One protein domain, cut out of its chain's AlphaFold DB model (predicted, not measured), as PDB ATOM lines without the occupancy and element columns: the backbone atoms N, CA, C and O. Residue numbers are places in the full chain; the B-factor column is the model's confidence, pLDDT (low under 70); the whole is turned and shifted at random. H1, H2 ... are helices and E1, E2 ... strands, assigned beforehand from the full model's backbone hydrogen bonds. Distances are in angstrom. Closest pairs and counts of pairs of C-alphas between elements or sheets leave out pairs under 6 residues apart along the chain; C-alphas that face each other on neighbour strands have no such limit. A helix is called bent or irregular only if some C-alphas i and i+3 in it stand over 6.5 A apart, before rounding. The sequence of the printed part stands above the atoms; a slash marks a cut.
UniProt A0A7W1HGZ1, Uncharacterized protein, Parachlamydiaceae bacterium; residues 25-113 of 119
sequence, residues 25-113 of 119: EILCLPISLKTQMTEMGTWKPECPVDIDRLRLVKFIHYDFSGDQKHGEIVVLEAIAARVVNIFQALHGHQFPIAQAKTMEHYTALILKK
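Overview. This is residues 25 to 113 of the 119 residues of an uncharacterized protein of Parachlamydiaceae bacterium (UniProt A0A7W1HGZ1). A three-stranded antiparallel sheet has one long helix, H2, packed along one of its faces, and two further helices, H1 and H3, lie off the sheet on the side away from H2, with H3 pointing away from the strands. A loop of residues 40 to 53 lies beyond the end of the sheet where E2 begins, and the turn from E2 to E3 lies at the other end. The printed part has 89 residues with three named helices and three named strands, in the order E1 H1 E2 E3 H2 H3 along the chain; the sheet's order is E1 E2 E3, and the class is mixed, helices and strands. The whole is only just compact, close to loose, with a radius of gyration of the C-alphas of 14.1 A, and its outline is flat, 39 by 36 by 18 A.

Along the chain. Start in the sheet with E2, residues 54 to 62: find C-alpha 54 at (-26.469, -8.954, 2.299) and follow z down to C-alpha 62 at (-39.257, -6.623, -19.219), 25.1 A away. E3, residues 68 to 76, brings z back over 25.5 A. E1, residues 25 to 28, opens the printed part with C-alpha 25 at (-25.076, -10.379, -11.221) and is 10.0 A long. H2, residues 77 to 92, measures 23.6 A and is irregular, with C-alphas 78 and 81 standing 7.7 A apart. H1, residues 31 to 39, measures 12.3 A. H3, residues 103 to 113, measures 15.8 A and ends at C-alpha 113, (-42.684, 14.702, -1.689).

Arrangement. Look first at E2, the inner strand, with the edge strands E1 and E3 as its neighbours. E2 and E3 form a hairpin, antiparallel at 157 degrees between directions; N 57 and O 73 are 2.8 A apart and N 73 and O 57 2.9 A, both within hydrogen-bond range. E1 and E2 are antiparallel at 156 degrees, with N 27 and O 56 at 2.8 A and N 58 and O 25 at 2.9 A, again within range. H2 is on this sheet at a height over the sheet of 8.4 A; H2 and the sheet E1 E2 E3 form two layers, a helix on one face of a sheet. It lies over E2 and E3 and runs along the strands, at 1 degrees to E2 on the local plane. The closest C-alphas of E2 and H2 are those of His 61 and His 91, 5.4 A apart; those of E1 and H2 are Ile 26 and Ala 80, at 6.8 A. E3 and H2 are near each other, with 8 pairs of C-alphas within 10 A. Neither H1 nor H3 is on the sheet. These two are close but not clearly touching: their closest C-alphas, of Met 37 and Glu 104, are 6.5 A apart, and they run the same way at a steep tilt of 52 degrees. H2 is apart from both H1 and H3, and E3 and H3 are only just apart, closest at 8.4 A. In H1 and H3 every O i to N i+4 pair is within hydrogen-bond range; in H2 it is 10 of 12.

Size, cuts and confidence. The two C-alphas farthest apart are those of Glu 46 and Ser 65, at 41.0 A, while the C-alphas of Glu 25 and Lys 113, first and last printed, are 32.1 A apart. The printed part has no cut. The link from H1 to E2, 14 residues, is long; that from H2 to H3, 10 residues, is short, and the other three are tight. Mean pLDDT of the printed part is 93.9; look for low confidence, under 70, in residues 109 to 113, which belong to H3.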
ATOM      1  N   GLU A  25     -26.288 -10.503 -12.026       96.88
ATOM      2  CA  GLU A  25     -25.076 -10.379 -11.221       96.88
ATOM      3  C   GLU A  25     -25.402 -10.397  -9.727       96.88
ATOM      4  O   GLU A  25     -26.390  -9.814  -9.282       96.88
ATOM      5  N   ILE A  26     -24.547 -11.051  -8.941       97.88
ATOM      6  CA  ILE A  26     -24.590 -11.019  -7.479       97.88
ATOM      7  C   ILE A  26     -23.346 -10.281  -7.007       97.88
ATOM      8  O   ILE A  26     -22.227 -10.761  -7.169       97.88
ATOM      9  N   LEU A  27     -23.554  -9.130  -6.387       97.25
ATOM     10  CA  LEU A  27     -22.502  -8.258  -5.898       97.25
ATOM     11  C   LEU A  27     -22.483  -8.237  -4.374       97.25
ATOM     12  O   LEU A  27     -23.523  -8.278  -3.707       97.25
ATOM     13  N   CYS A  28     -21.283  -8.091  -3.812       97.25
ATOM     14  CA  CYS A  28     -21.151  -7.574  -2.455       97.25
ATOM     15  C   CYS A  28     -21.855  -6.218  -2.365       97.25
ATOM     16  O   CYS A  28     -21.844  -5.444  -3.323       97.25
ATOM     17  N   LEU A  29     -22.451  -5.925  -1.211       96.81
ATOM     18  CA  LEU A  29     -23.132  -4.653  -1.008       96.81
ATOM     19  C   LEU A  29     -22.120  -3.495  -1.131       96.81
ATOM     20  O   LEU A  29     -21.174  -3.449  -0.334       96.81
ATOM     21  N   PRO A  30     -22.269  -2.576  -2.107       96.25
ATOM     22  CA  PRO A  30     -21.356  -1.447  -2.251       96.25
ATOM     23  C   PRO A  30     -21.364  -0.570  -0.996       96.25
ATOM     24  O   PRO A  30     -22.411  -0.384  -0.379       96.25
ATOM     25  N   ILE A  31     -20.217   0.012  -0.635       96.19
ATOM     26  CA  ILE A  31     -20.086   0.863   0.566       96.19
ATOM     27  C   ILE A  31     -21.077   2.037   0.528       96.19
ATOM     28  O   ILE A  31     -21.683   2.370   1.547       96.19
ATOM     29  N   SER A  32     -21.295   2.620  -0.652       95.50
ATOM     30  CA  SER A  32     -22.292   3.674  -0.860       95.50
ATOM     31  C   SER A  32     -23.704   3.213  -0.496       95.50
ATOM     32  O   SER A  32     -24.401   3.909   0.236       95.50
ATOM     33  N   LEU A  33     -24.101   2.015  -0.933       96.00
ATOM     34  CA  LEU A  33     -25.415   1.452  -0.630       96.00
ATOM     35  C   LEU A  33     -25.545   1.090   0.856       96.00
ATOM     36  O   LEU A  33     -26.568   1.394   1.454       96.00
ATOM     37  N   LYS A  34     -24.503   0.523   1.483       96.12
ATOM     38  CA  LYS A  34     -24.491   0.265   2.939       96.12
ATOM     39  C   LYS A  34     -24.739   1.541   3.748       96.12
ATOM     40  O   LYS A  34     -25.527   1.541   4.695       96.12
ATOM     41  N   THR A  35     -24.069   2.621   3.353       95.50
ATOM     42  CA  THR A  35     -24.197   3.939   3.987       95.50
ATOM     43  C   THR A  35     -25.621   4.458   3.823       95.50
ATOM     44  O   THR A  35     -26.284   4.737   4.817       95.50
ATOM     45  N   GLN A  36     -26.141   4.450   2.592       94.56
ATOM     46  CA  GLN A  36     -27.498   4.900   2.287       94.56
ATOM     47  C   GLN A  36     -28.566   4.095   3.047       94.56
ATOM     48  O   GLN A  36     -29.500   4.673   3.592       94.56
ATOM     49  N   MET A  37     -28.415   2.771   3.142       95.12
ATOM     50  CA  MET A  37     -29.329   1.912   3.902       95.12
ATOM     51  C   MET A  37     -29.360   2.261   5.394       95.12
ATOM     52  O   MET A  37     -30.424   2.254   6.015       95.12
ATOM     53  N   THR A  38     -28.196   2.588   5.960       94.44
ATOM     54  CA  THR A  38     -28.061   2.970   7.372       94.44
ATOM     55  C   THR A  38     -28.647   4.360   7.625       94.44
ATOM     56  O   THR A  38     -29.430   4.539   8.554       94.44
ATOM     57  N   GLU A  39     -28.329   5.337   6.770       92.69
ATOM     58  CA  GLU A  39     -28.837   6.715   6.858       92.69
ATOM     59  C   GLU A  39     -30.360   6.782   6.714       92.69
ATOM     60  O   GLU A  39     -31.031   7.532   7.419       92.69
ATOM     61  N   MET A  40     -30.916   5.968   5.816       91.31
ATOM     62  CA  MET A  40     -32.353   5.913   5.556       91.31
ATOM     63  C   MET A  40     -33.102   4.942   6.479       91.31
ATOM     64  O   MET A  40     -34.326   4.835   6.396       91.31
ATOM     65  N   GLY A  41     -32.386   4.228   7.352       91.12
ATOM     66  CA  GLY A  41     -32.958   3.303   8.327       91.12
ATOM     67  C   GLY A  41     -33.602   2.046   7.733       91.12
ATOM     68  O   GLY A  41     -34.387   1.402   8.431       91.12
ATOM     69  N   THR A  42     -33.295   1.691   6.479       91.25
ATOM     70  CA  THR A  42     -33.741   0.432   5.848       91.25
ATOM     71  C   THR A  42     -32.951  -0.774   6.357       91.25
ATOM     72  O   THR A  42     -33.438  -1.903   6.299       91.25
ATOM     73  N   TRP A  43     -31.769  -0.531   6.927       95.69
ATOM     74  CA  TRP A  43     -31.032  -1.469   7.766       95.69
ATOM     75  C   TRP A  43     -30.509  -0.751   9.012       95.69
ATOM     76  O   TRP A  43     -30.196   0.439   8.962       95.69
ATOM     77  N   LYS A  44     -30.416  -1.469  10.134       95.00
ATOM     78  CA  LYS A  44     -29.903  -0.953  11.407       95.00
ATOM     79  C   LYS A  44     -29.067  -2.015  12.133       95.00
ATOM     80  O   LYS A  44     -29.284  -3.201  11.886       95.00
ATOM     81  N   PRO A  45     -28.168  -1.636  13.060       94.56
ATOM     82  CA  PRO A  45     -27.343  -2.593  13.802       94.56
ATOM     83  C   PRO A  45     -28.135  -3.648  14.589       94.56
ATOM     84  O   PRO A  45     -27.650  -4.756  14.782       94.56
ATOM     85  N   GLU A  46     -29.354  -3.327  15.025       95.69
ATOM     86  CA  GLU A  46     -30.256  -4.266  15.700       95.69
ATOM     87  C   GLU A  46     -30.934  -5.278  14.756       95.69
ATOM     88  O   GLU A  46     -31.645  -6.174  15.218       95.69
ATOM     89  N   CYS A  47     -30.755  -5.150  13.435       95.69
ATOM     90  CA  CYS A  47     -31.323  -6.090  12.480       95.69
ATOM     91  C   CYS A  47     -30.699  -7.489  12.650       95.69
ATOM     92  O   CYS A  47     -29.486  -7.625  12.790       95.69
ATOM     93  N   PRO A  48     -31.504  -8.563  12.554       95.62
ATOM     94  CA  PRO A  48     -31.045  -9.931  12.819       95.62
ATOM     95  C   PRO A  48     -30.070 -10.477  11.764       95.62
ATOM     96  O   PRO A  48     -29.466 -11.532  11.958       95.62
ATOM     97  N   VAL A  49     -29.948  -9.795  10.624       96.31
ATOM     98  CA  VAL A  49     -29.034 -10.147   9.540       96.31
ATOM     99  C   VAL A  49     -27.984  -9.055   9.432       96.31
ATOM    100  O   VAL A  49     -28.313  -7.901   9.157       96.31
ATOM    101  N   ASP A  50     -26.728  -9.451   9.617       96.31
ATOM    102  CA  ASP A  50     -25.569  -8.585   9.427       96.31
ATOM    103  C   ASP A  50     -25.546  -8.010   7.999       96.31
ATOM    104  O   ASP A  50     -25.810  -8.724   7.025       96.31
ATOM    105  N   ILE A  51     -25.225  -6.721   7.873       96.81
ATOM    106  CA  ILE A  51     -25.136  -6.015   6.593       96.81
ATOM    107  C   ILE A  51     -24.132  -6.668   5.634       96.81
ATOM    108  O   ILE A  51     -24.337  -6.650   4.419       96.81
ATOM    109  N   ASP A  52     -23.082  -7.307   6.156       96.12
ATOM    110  CA  ASP A  52     -22.075  -8.011   5.356       96.12
ATOM    111  C   ASP A  52     -22.584  -9.343   4.790       96.12
ATOM    112  O   ASP A  52     -22.011  -9.883   3.839       96.12
ATOM    113  N   ARG A  53     -23.712  -9.844   5.300       97.44
ATOM    114  CA  ARG A  53     -24.412 -11.025   4.776       97.44
ATOM    115  C   ARG A  53     -25.463 -10.676   3.729       97.44
ATOM    116  O   ARG A  53     -26.144 -11.569   3.222       97.44
ATOM    117  N   LEU A  54     -25.604  -9.400   3.382       98.12
ATOM    118  CA  LEU A  54     -26.469  -8.954   2.299       98.12
ATOM    119  C   LEU A  54     -25.702  -8.899   0.974       98.12
ATOM    120  O   LEU A  54     -24.494  -8.643   0.918       98.12
ATOM    121  N   ARG A  55     -26.414  -9.155  -0.120       98.25
ATOM    122  CA  ARG A  55     -25.913  -9.046  -1.491       98.25
ATOM    123  C   ARG A  55     -26.858  -8.196  -2.318       98.25
ATOM    124  O   ARG A  55     -28.075  -8.287  -2.161       98.25
ATOM    125  N   LEU A  56     -26.278  -7.401  -3.208       98.06
ATOM    126  CA  LEU A  56     -27.007  -6.691  -4.245       98.06
ATOM    127  C   LEU A  56     -27.112  -7.621  -5.450       98.06
ATOM    128  O   LEU A  56     -26.098  -7.992  -6.035       98.06
ATOM    129  N   VAL A  57     -28.328  -8.001  -5.815       98.06
ATOM    130  CA  VAL A  57     -28.601  -8.736  -7.045       98.06
ATOM    131  C   VAL A  57     -29.043  -7.736  -8.102       98.06
ATOM    132  O   VAL A  57     -30.026  -7.021  -7.908       98.06
ATOM    133  N   LYS A  58     -28.311  -7.694  -9.213       97.69
ATOM    134  CA  LYS A  58     -28.660  -6.930 -10.412       97.69
ATOM    135  C   LYS A  58     -29.182  -7.888 -11.469       97.69
ATOM    136  O   LYS A  58     -28.663  -8.994 -11.602       97.69
ATOM    137  N   PHE A  59     -30.219  -7.489 -12.189       97.62
ATOM    138  CA  PHE A  59     -30.840  -8.321 -13.216       97.62
ATOM    139  C   PHE A  59     -31.498  -7.471 -14.303       97.62
ATOM    140  O   PHE A  59     -31.814  -6.302 -14.082       97.62
ATOM    141  N   ILE A  60     -31.765  -8.060 -15.463       97.38
ATOM    142  CA  ILE A  60     -32.641  -7.476 -16.485       97.38
ATOM    143  C   ILE A  60     -34.059  -8.054 -16.388       97.38
ATOM    144  O   ILE A  60     -34.260  -9.202 -15.995       97.38
ATOM    145  N   HIS A  61     -35.062  -7.255 -16.739       97.19
ATOM    146  CA  HIS A  61     -36.472  -7.652 -16.808       97.19
ATOM    147  C   HIS A  61     -37.181  -6.911 -17.941       97.19
ATOM    148  O   HIS A  61     -36.636  -5.949 -18.475       97.19
ATOM    149  N   TYR A  62     -38.389  -7.344 -18.291       97.81
ATOM    150  CA  TYR A  62     -39.257  -6.623 -19.219       97.81
ATOM    151  C   TYR A  62     -40.238  -5.744 -18.448       97.81
ATOM    152  O   TYR A  62     -40.764  -6.179 -17.424       97.81
ATOM    153  N   ASP A  63     -40.500  -4.535 -18.931       97.69
ATOM    154  CA  ASP A  63     -41.592  -3.704 -18.425       97.69
ATOM    155  C   ASP A  63     -42.918  -3.972 -19.159       97.69
ATOM    156  O   ASP A  63     -43.021  -4.841 -20.027       97.69
ATOM    157  N   PHE A  64     -43.966  -3.227 -18.803       97.75
ATOM    158  CA  PHE A  64     -45.286  -3.359 -19.429       97.75
ATOM    159  C   PHE A  64     -45.333  -2.910 -20.898       97.75
ATOM    160  O   PHE A  64     -46.301  -3.220 -21.589       97.75
ATOM    161  N   SER A  65     -44.318  -2.191 -21.378       97.38
ATOM    162  CA  SER A  65     -44.164  -1.825 -22.788       97.38
ATOM    163  C   SER A  65     -43.389  -2.882 -23.581       97.38
ATOM    164  O   SER A  65     -43.329  -2.793 -24.804       97.38
ATOM    165  N   GLY A  66     -42.846  -3.904 -22.909       96.25
ATOM    166  CA  GLY A  66     -42.019  -4.942 -23.520       96.25
ATOM    167  C   GLY A  66     -40.554  -4.534 -23.694       96.25
ATOM    168  O   GLY A  66     -39.801  -5.252 -24.350       96.25
ATOM    169  N   ASP A  67     -40.129  -3.418 -23.098       96.38
ATOM    170  CA  ASP A  67     -38.736  -2.979 -23.124       96.38
ATOM    171  C   ASP A  67     -37.924  -3.695 -22.042       96.38
ATOM    172  O   ASP A  67     -38.392  -3.884 -20.918       96.38
ATOM    173  N   GLN A  68     -36.658  -4.003 -22.334       96.12
ATOM    174  CA  GLN A  68     -35.731  -4.470 -21.306       96.12
ATOM    175  C   GLN A  68     -35.288  -3.321 -20.395       96.12
ATOM    176  O   GLN A  68     -34.845  -2.267 -20.860       96.12
ATOM    177  N   LYS A  69     -35.370  -3.539 -19.083       96.94
ATOM    178  CA  LYS A  69     -34.961  -2.605 -18.032       96.94
ATOM    179  C   LYS A  69     -34.051  -3.297 -17.020       96.94
ATOM    180  O   LYS A  69     -34.129  -4.505 -16.804       96.94
ATOM    181  N   HIS A  70     -33.226  -2.502 -16.343       96.75
ATOM    182  CA  HIS A  70     -32.383  -2.972 -15.244       96.75
ATOM    183  C   HIS A  70     -33.119  -2.904 -13.904       96.75
ATOM    184  O   HIS A  70     -33.681  -1.864 -13.529       96.75
ATOM    185  N   GLY A  71     -33.077  -4.023 -13.193       96.62
ATOM    186  CA  GLY A  71     -33.597  -4.220 -11.854       96.62
ATOM    187  C   GLY A  71     -32.490  -4.457 -10.831       96.62
ATOM    188  O   GLY A  71     -31.433  -5.004 -11.146       96.62
ATOM    189  N   GLU A  72     -32.750  -4.038  -9.597       97.25
ATOM    190  CA  GLU A  72     -31.849  -4.217  -8.460       97.25
ATOM    191  C   GLU A  72     -32.646  -4.633  -7.220       97.25
ATOM    192  O   GLU A  72     -33.720  -4.088  -6.958       97.25
ATOM    193  N   ILE A  73     -32.122  -5.587  -6.446       97.31
ATOM    194  CA  ILE A  73     -32.711  -6.030  -5.175       97.31
ATOM    195  C   ILE A  73     -31.619  -6.416  -4.173       97.31
ATOM    196  O   ILE A  73     -30.608  -7.011  -4.541       97.31
ATOM    197  N   VAL A  74     -31.821  -6.100  -2.893       97.62
ATOM    198  CA  VAL A  74     -30.929  -6.523  -1.805       97.62
ATOM    199  C   VAL A  74     -31.516  -7.748  -1.115       97.62
ATOM    200  O   VAL A  74     -32.676  -7.738  -0.709       97.62
ATOM    201  N   VAL A  75     -30.725  -8.813  -0.989       97.75
ATOM    202  CA  VAL A  75     -31.161 -10.099  -0.420       97.75
ATOM    203  C   VAL A  75     -30.092 -10.704   0.483       97.75
ATOM    204  O   VAL A  75     -28.920 -10.338   0.413       97.75
ATOM    205  N   LEU A  76     -30.484 -11.668   1.318       98.06
ATOM    206  CA  LEU A  76     -29.545 -12.484   2.087       98.06
ATOM    207  C   LEU A  76     -28.657 -13.323   1.146       98.06
ATOM    208  O   LEU A  76     -29.156 -13.970   0.225       98.06
ATOM    209  N   GLU A  77     -27.351 -13.377   1.417       98.06
ATOM    210  CA  GLU A  77     -26.355 -14.084   0.594       98.06
ATOM    211  C   GLU A  77     -26.733 -15.546   0.306       98.06
ATOM    212  O   GLU A  77     -26.587 -16.013  -0.822       98.06
ATOM    213  N   ALA A  78     -27.306 -16.243   1.293       97.94
ATOM    214  CA  ALA A  78     -27.661 -17.659   1.208       97.94
ATOM    215  C   ALA A  78     -28.753 -17.956   0.164       97.94
ATOM    216  O   ALA A  78     -28.905 -19.101  -0.259       97.94
ATOM    217  N   ILE A  79     -29.519 -16.941  -0.253       98.06
ATOM    218  CA  ILE A  79     -30.587 -17.080  -1.250       98.06
ATOM    219  C   ILE A  79     -30.294 -16.338  -2.558       98.06
ATOM    220  O   ILE A  79     -31.082 -16.459  -3.494       98.06
ATOM    221  N   ALA A  80     -29.177 -15.613  -2.663       98.25
ATOM    222  CA  ALA A  80     -28.892 -14.741  -3.804       98.25
ATOM    223  C   ALA A  80     -28.924 -15.489  -5.151       98.25
ATOM    224  O   ALA A  80     -29.584 -15.045  -6.088       98.25
ATOM    225  N   ALA A  81     -28.315 -16.677  -5.221       98.19
ATOM    226  CA  ALA A  81     -28.343 -17.516  -6.423       98.19
ATOM    227  C   ALA A  81     -29.763 -17.972  -6.802       98.19
ATOM    228  O   ALA A  81     -30.130 -17.985  -7.973       98.19
ATOM    229  N   ARG A  82     -30.604 -18.297  -5.812       98.50
ATOM    230  CA  ARG A  82     -32.002 -18.680  -6.058       98.50
ATOM    231  C   ARG A  82     -32.810 -17.505  -6.602       98.50
ATOM    232  O   ARG A  82     -33.643 -17.700  -7.479       98.50
ATOM    233  N   VAL A  83     -32.561 -16.303  -6.091       98.38
ATOM    234  CA  VAL A  83     -33.222 -15.077  -6.553       98.38
ATOM    235  C   VAL A  83     -32.842 -14.770  -8.002       98.38
ATOM    236  O   VAL A  83     -33.730 -14.489  -8.801       98.38
ATOM    237  N   VAL A  84     -31.566 -14.918  -8.374       98.38
ATOM    238  CA  VAL A  84     -31.139 -14.819  -9.781       98.38
ATOM    239  C   VAL A  84     -31.908 -15.802 -10.664       98.38
ATOM    240  O   VAL A  84     -32.464 -15.384 -11.674       98.38
ATOM    241  N   ASN A  85     -32.026 -17.070 -10.259       98.25
ATOM    242  CA  ASN A  85     -32.763 -18.072 -11.036       98.25
ATOM    243  C   ASN A  85     -34.244 -17.700 -11.228       98.25
ATOM    244  O   ASN A  85     -34.809 -17.954 -12.290       98.25
ATOM    245  N   ILE A  86     -34.876 -17.083 -10.221       98.31
ATOM    246  CA  ILE A  86     -36.251 -16.574 -10.341       98.31
ATOM    247  C   ILE A  86     -36.310 -15.488 -11.418       98.31
ATOM    248  O   ILE A  86     -37.143 -15.577 -12.315       98.31
ATOM    249  N   PHE A  87     -35.419 -14.495 -11.377       98.25
ATOM    250  CA  PHE A  87     -35.427 -13.414 -12.368       98.25
ATOM    251  C   PHE A  87     -35.048 -13.883 -13.774       98.25
ATOM    252  O   PHE A  87     -35.625 -13.390 -14.738       98.25
ATOM    253  N   GLN A  88     -34.169 -14.877 -13.907       98.00
ATOM    254  CA  GLN A  88     -33.894 -15.531 -15.188       98.00
ATOM    255  C   GLN A  88     -35.141 -16.225 -15.749       98.00
ATOM    256  O   GLN A  88     -35.448 -16.071 -16.928       98.00
ATOM    257  N   ALA A  89     -35.891 -16.949 -14.911       98.25
ATOM    258  CA  ALA A  89     -37.135 -17.584 -15.334       98.25
ATOM    259  C   ALA A  89     -38.190 -16.543 -15.745       98.25
ATOM    260  O   ALA A  89     -38.787 -16.659 -16.812       98.25
ATOM    261  N   LEU A  90     -38.386 -15.492 -14.940       98.25
ATOM    262  CA  LEU A  90     -39.315 -14.403 -15.259       98.25
ATOM    263  C   LEU A  90     -38.940 -13.696 -16.566       98.25
ATOM    264  O   LEU A  90     -39.813 -13.433 -17.392       98.25
ATOM    265  N   HIS A  91     -37.649 -13.432 -16.779       97.69
ATOM    266  CA  HIS A  91     -37.138 -12.843 -18.016       97.69
ATOM    267  C   HIS A  91     -37.383 -13.752 -19.226       97.69
ATOM    268  O   HIS A  91     -37.921 -13.282 -20.226       97.69
ATOM    269  N   GLY A  92     -37.104 -15.056 -19.109       97.25
ATOM    270  CA  GLY A  92     -37.370 -16.040 -20.165       97.25
ATOM    271  C   GLY A  92     -38.851 -16.168 -20.541       97.25
ATOM    272  O   GLY A  92     -39.170 -16.485 -21.683       97.25
ATOM    273  N   HIS A  93     -39.756 -15.861 -19.609       98.00
ATOM    274  CA  HIS A  93     -41.202 -15.795 -19.845       98.00
ATOM    275  C   HIS A  93     -41.709 -14.404 -20.251       98.00
ATOM    276  O   HIS A  93     -42.919 -14.221 -20.375       98.00
ATOM    277  N   GLN A  94     -40.818 -13.423 -20.436       96.94
ATOM    278  CA  GLN A  94     -41.164 -12.019 -20.691       96.94
ATOM    279  C   GLN A  94     -42.185 -11.461 -19.686       96.94
ATOM    280  O   GLN A  94     -43.056 -10.666 -20.038       96.94
ATOM    281  N   PHE A  95     -42.103 -11.905 -18.429       98.00
ATOM    282  CA  PHE A  95     -43.037 -11.483 -17.396       98.00
ATOM    283  C   PHE A  95     -42.869  -9.978 -17.125       98.00
ATOM    284  O   PHE A  95     -41.760  -9.554 -16.780       98.00
ATOM    285  N   PRO A  96     -43.935  -9.166 -17.262       97.56
ATOM    286  CA  PRO A  96     -43.828  -7.722 -17.128       97.56
ATOM    287  C   PRO A  96     -43.686  -7.317 -15.658       97.56
ATOM    288  O   PRO A  96     -44.531  -7.624 -14.815       97.56
ATOM    289  N   ILE A  97     -42.626  -6.576 -15.353       97.69
ATOM    290  CA  ILE A  97     -42.370  -5.959 -14.054       97.69
ATOM    291  C   ILE A  97     -42.246  -4.458 -14.295       97.69
ATOM    292  O   ILE A  97     -41.386  -4.018 -15.047       97.69
ATOM    293  N   ALA A  98     -43.104  -3.652 -13.665       96.44
ATOM    294  CA  ALA A  98     -43.105  -2.204 -13.895       96.44
ATOM    295  C   ALA A  98     -41.750  -1.572 -13.549       96.44
ATOM    296  O   ALA A  98     -41.218  -0.774 -14.317       96.44
ATOM    297  N   GLN A  99     -41.232  -1.895 -12.362       95.12
ATOM    298  CA  GLN A  99     -39.973  -1.385 -11.835       95.12
ATOM    299  C   GLN A  99     -39.410  -2.367 -10.805       95.12
ATOM    300  O   GLN A  99     -40.161  -2.977 -10.045       95.12
ATOM    301  N   ALA A 100     -38.085  -2.456 -10.733       95.50
ATOM    302  CA  ALA A 100     -37.373  -3.136  -9.659       95.50
ATOM    303  C   ALA A 100     -36.212  -2.252  -9.192       95.50
ATOM    304  O   ALA A 100     -35.188  -2.147  -9.864       95.50
ATOM    305  N   LYS A 101     -36.403  -1.557  -8.073       95.31
ATOM    306  CA  LYS A 101     -35.420  -0.649  -7.471       95.31
ATOM    307  C   LYS A 101     -35.259  -0.987  -5.992       95.31
ATOM    308  O   LYS A 101     -36.160  -1.578  -5.395       95.31
ATOM    309  N   THR A 102     -34.132  -0.602  -5.398       94.31
ATOM    310  CA  THR A 102     -33.908  -0.809  -3.963       94.31
ATOM    311  C   THR A 102     -34.849   0.058  -3.120       94.31
ATOM    312  O   THR A 102     -35.431   1.035  -3.603       94.31
ATOM    313  N   MET A 103     -35.003  -0.287  -1.841       91.25
ATOM    314  CA  MET A 103     -35.889   0.446  -0.929       91.25
ATOM    315  C   MET A 103     -35.485   1.911  -0.785       91.25
ATOM    316  O   MET A 103     -36.341   2.787  -0.691       91.25
ATOM    317  N   GLU A 104     -34.190   2.194  -0.838       90.38
ATOM    318  CA  GLU A 104     -33.648   3.538  -0.687       90.38
ATOM    319  C   GLU A 104     -34.091   4.453  -1.840       90.38
ATOM    320  O   GLU A 104     -34.334   5.641  -1.630       90.38
ATOM    321  N   HIS A 105     -34.284   3.904  -3.047       89.88
ATOM    322  CA  HIS A 105     -34.852   4.652  -4.168       89.88
ATOM    323  C   HIS A 105     -36.289   5.098  -3.871       89.88
ATOM    324  O   HIS A 105     -36.631   6.264  -4.058       89.88
ATOM    325  N   TYR A 106     -37.128   4.190  -3.370       85.19
ATOM    326  CA  TYR A 106     -38.531   4.491  -3.083       85.19
ATOM    327  C   TYR A 106     -38.701   5.414  -1.875       85.19
ATOM    328  O   TYR A 106     -39.476   6.368  -1.935       85.19
ATOM    329  N   THR A 107     -37.946   5.192  -0.800       80.62
ATOM    330  CA  THR A 107     -38.007   6.040   0.397       80.62
ATOM    331  C   THR A 107     -37.555   7.472   0.089       80.62
ATOM    332  O   THR A 107     -38.178   8.423   0.561       80.62
ATOM    333  N   ALA A 108     -36.550   7.663  -0.776       73.00
ATOM    334  CA  ALA A 108     -36.117   8.998  -1.193       73.00
ATOM    335  C   ALA A 108     -37.213   9.759  -1.962       73.00
ATOM    336  O   ALA A 108     -37.338  10.976  -1.818       73.00
ATOM    337  N   LEU A 109     -38.036   9.056  -2.750       69.88
ATOM    338  CA  LEU A 109     -39.179   9.657  -3.447       69.88
ATOM    339  C   LEU A 109     -40.284  10.098  -2.477       69.88
ATOM    340  O   LEU A 109     -40.923  11.122  -2.713       69.88
ATOM    341  N   ILE A 110     -40.497   9.352  -1.389       63.56
ATOM    342  CA  ILE A 110     -41.484   9.705  -0.360       63.56
ATOM    343  C   ILE A 110     -41.029  10.954   0.404       63.56
ATOM    344  O   ILE A 110     -41.814  11.888   0.549       63.56
ATOM    345  N   LEU A 111     -39.760  11.013   0.823       59.97
ATOM    346  CA  LEU A 111     -39.227  12.159   1.567       59.97
ATOM    347  C   LEU A 111     -39.200  13.440   0.720       59.97
ATOM    348  O   LEU A 111     -39.689  14.467   1.178       59.97
ATOM    349  N   LYS A 112     -38.791  13.364  -0.555       59.84
ATOM    350  CA  LYS A 112     -38.848  14.522  -1.471       59.84
ATOM    351  C   LYS A 112     -40.256  15.081  -1.667       59.84
ATOM    352  O   LYS A 112     -40.410  16.264  -1.953       59.84
ATOM    353  N   LYS A 113     -41.294  14.247  -1.556       52.72
ATOM    354  CA  LYS A 113     -42.684  14.702  -1.689       52.72
ATOM    355  C   LYS A 113     -43.168  15.460  -0.448       52.72
ATOM    356  O   LYS A 113     -44.089  16.266  -0.562       52.72
TER     357      LYS A 113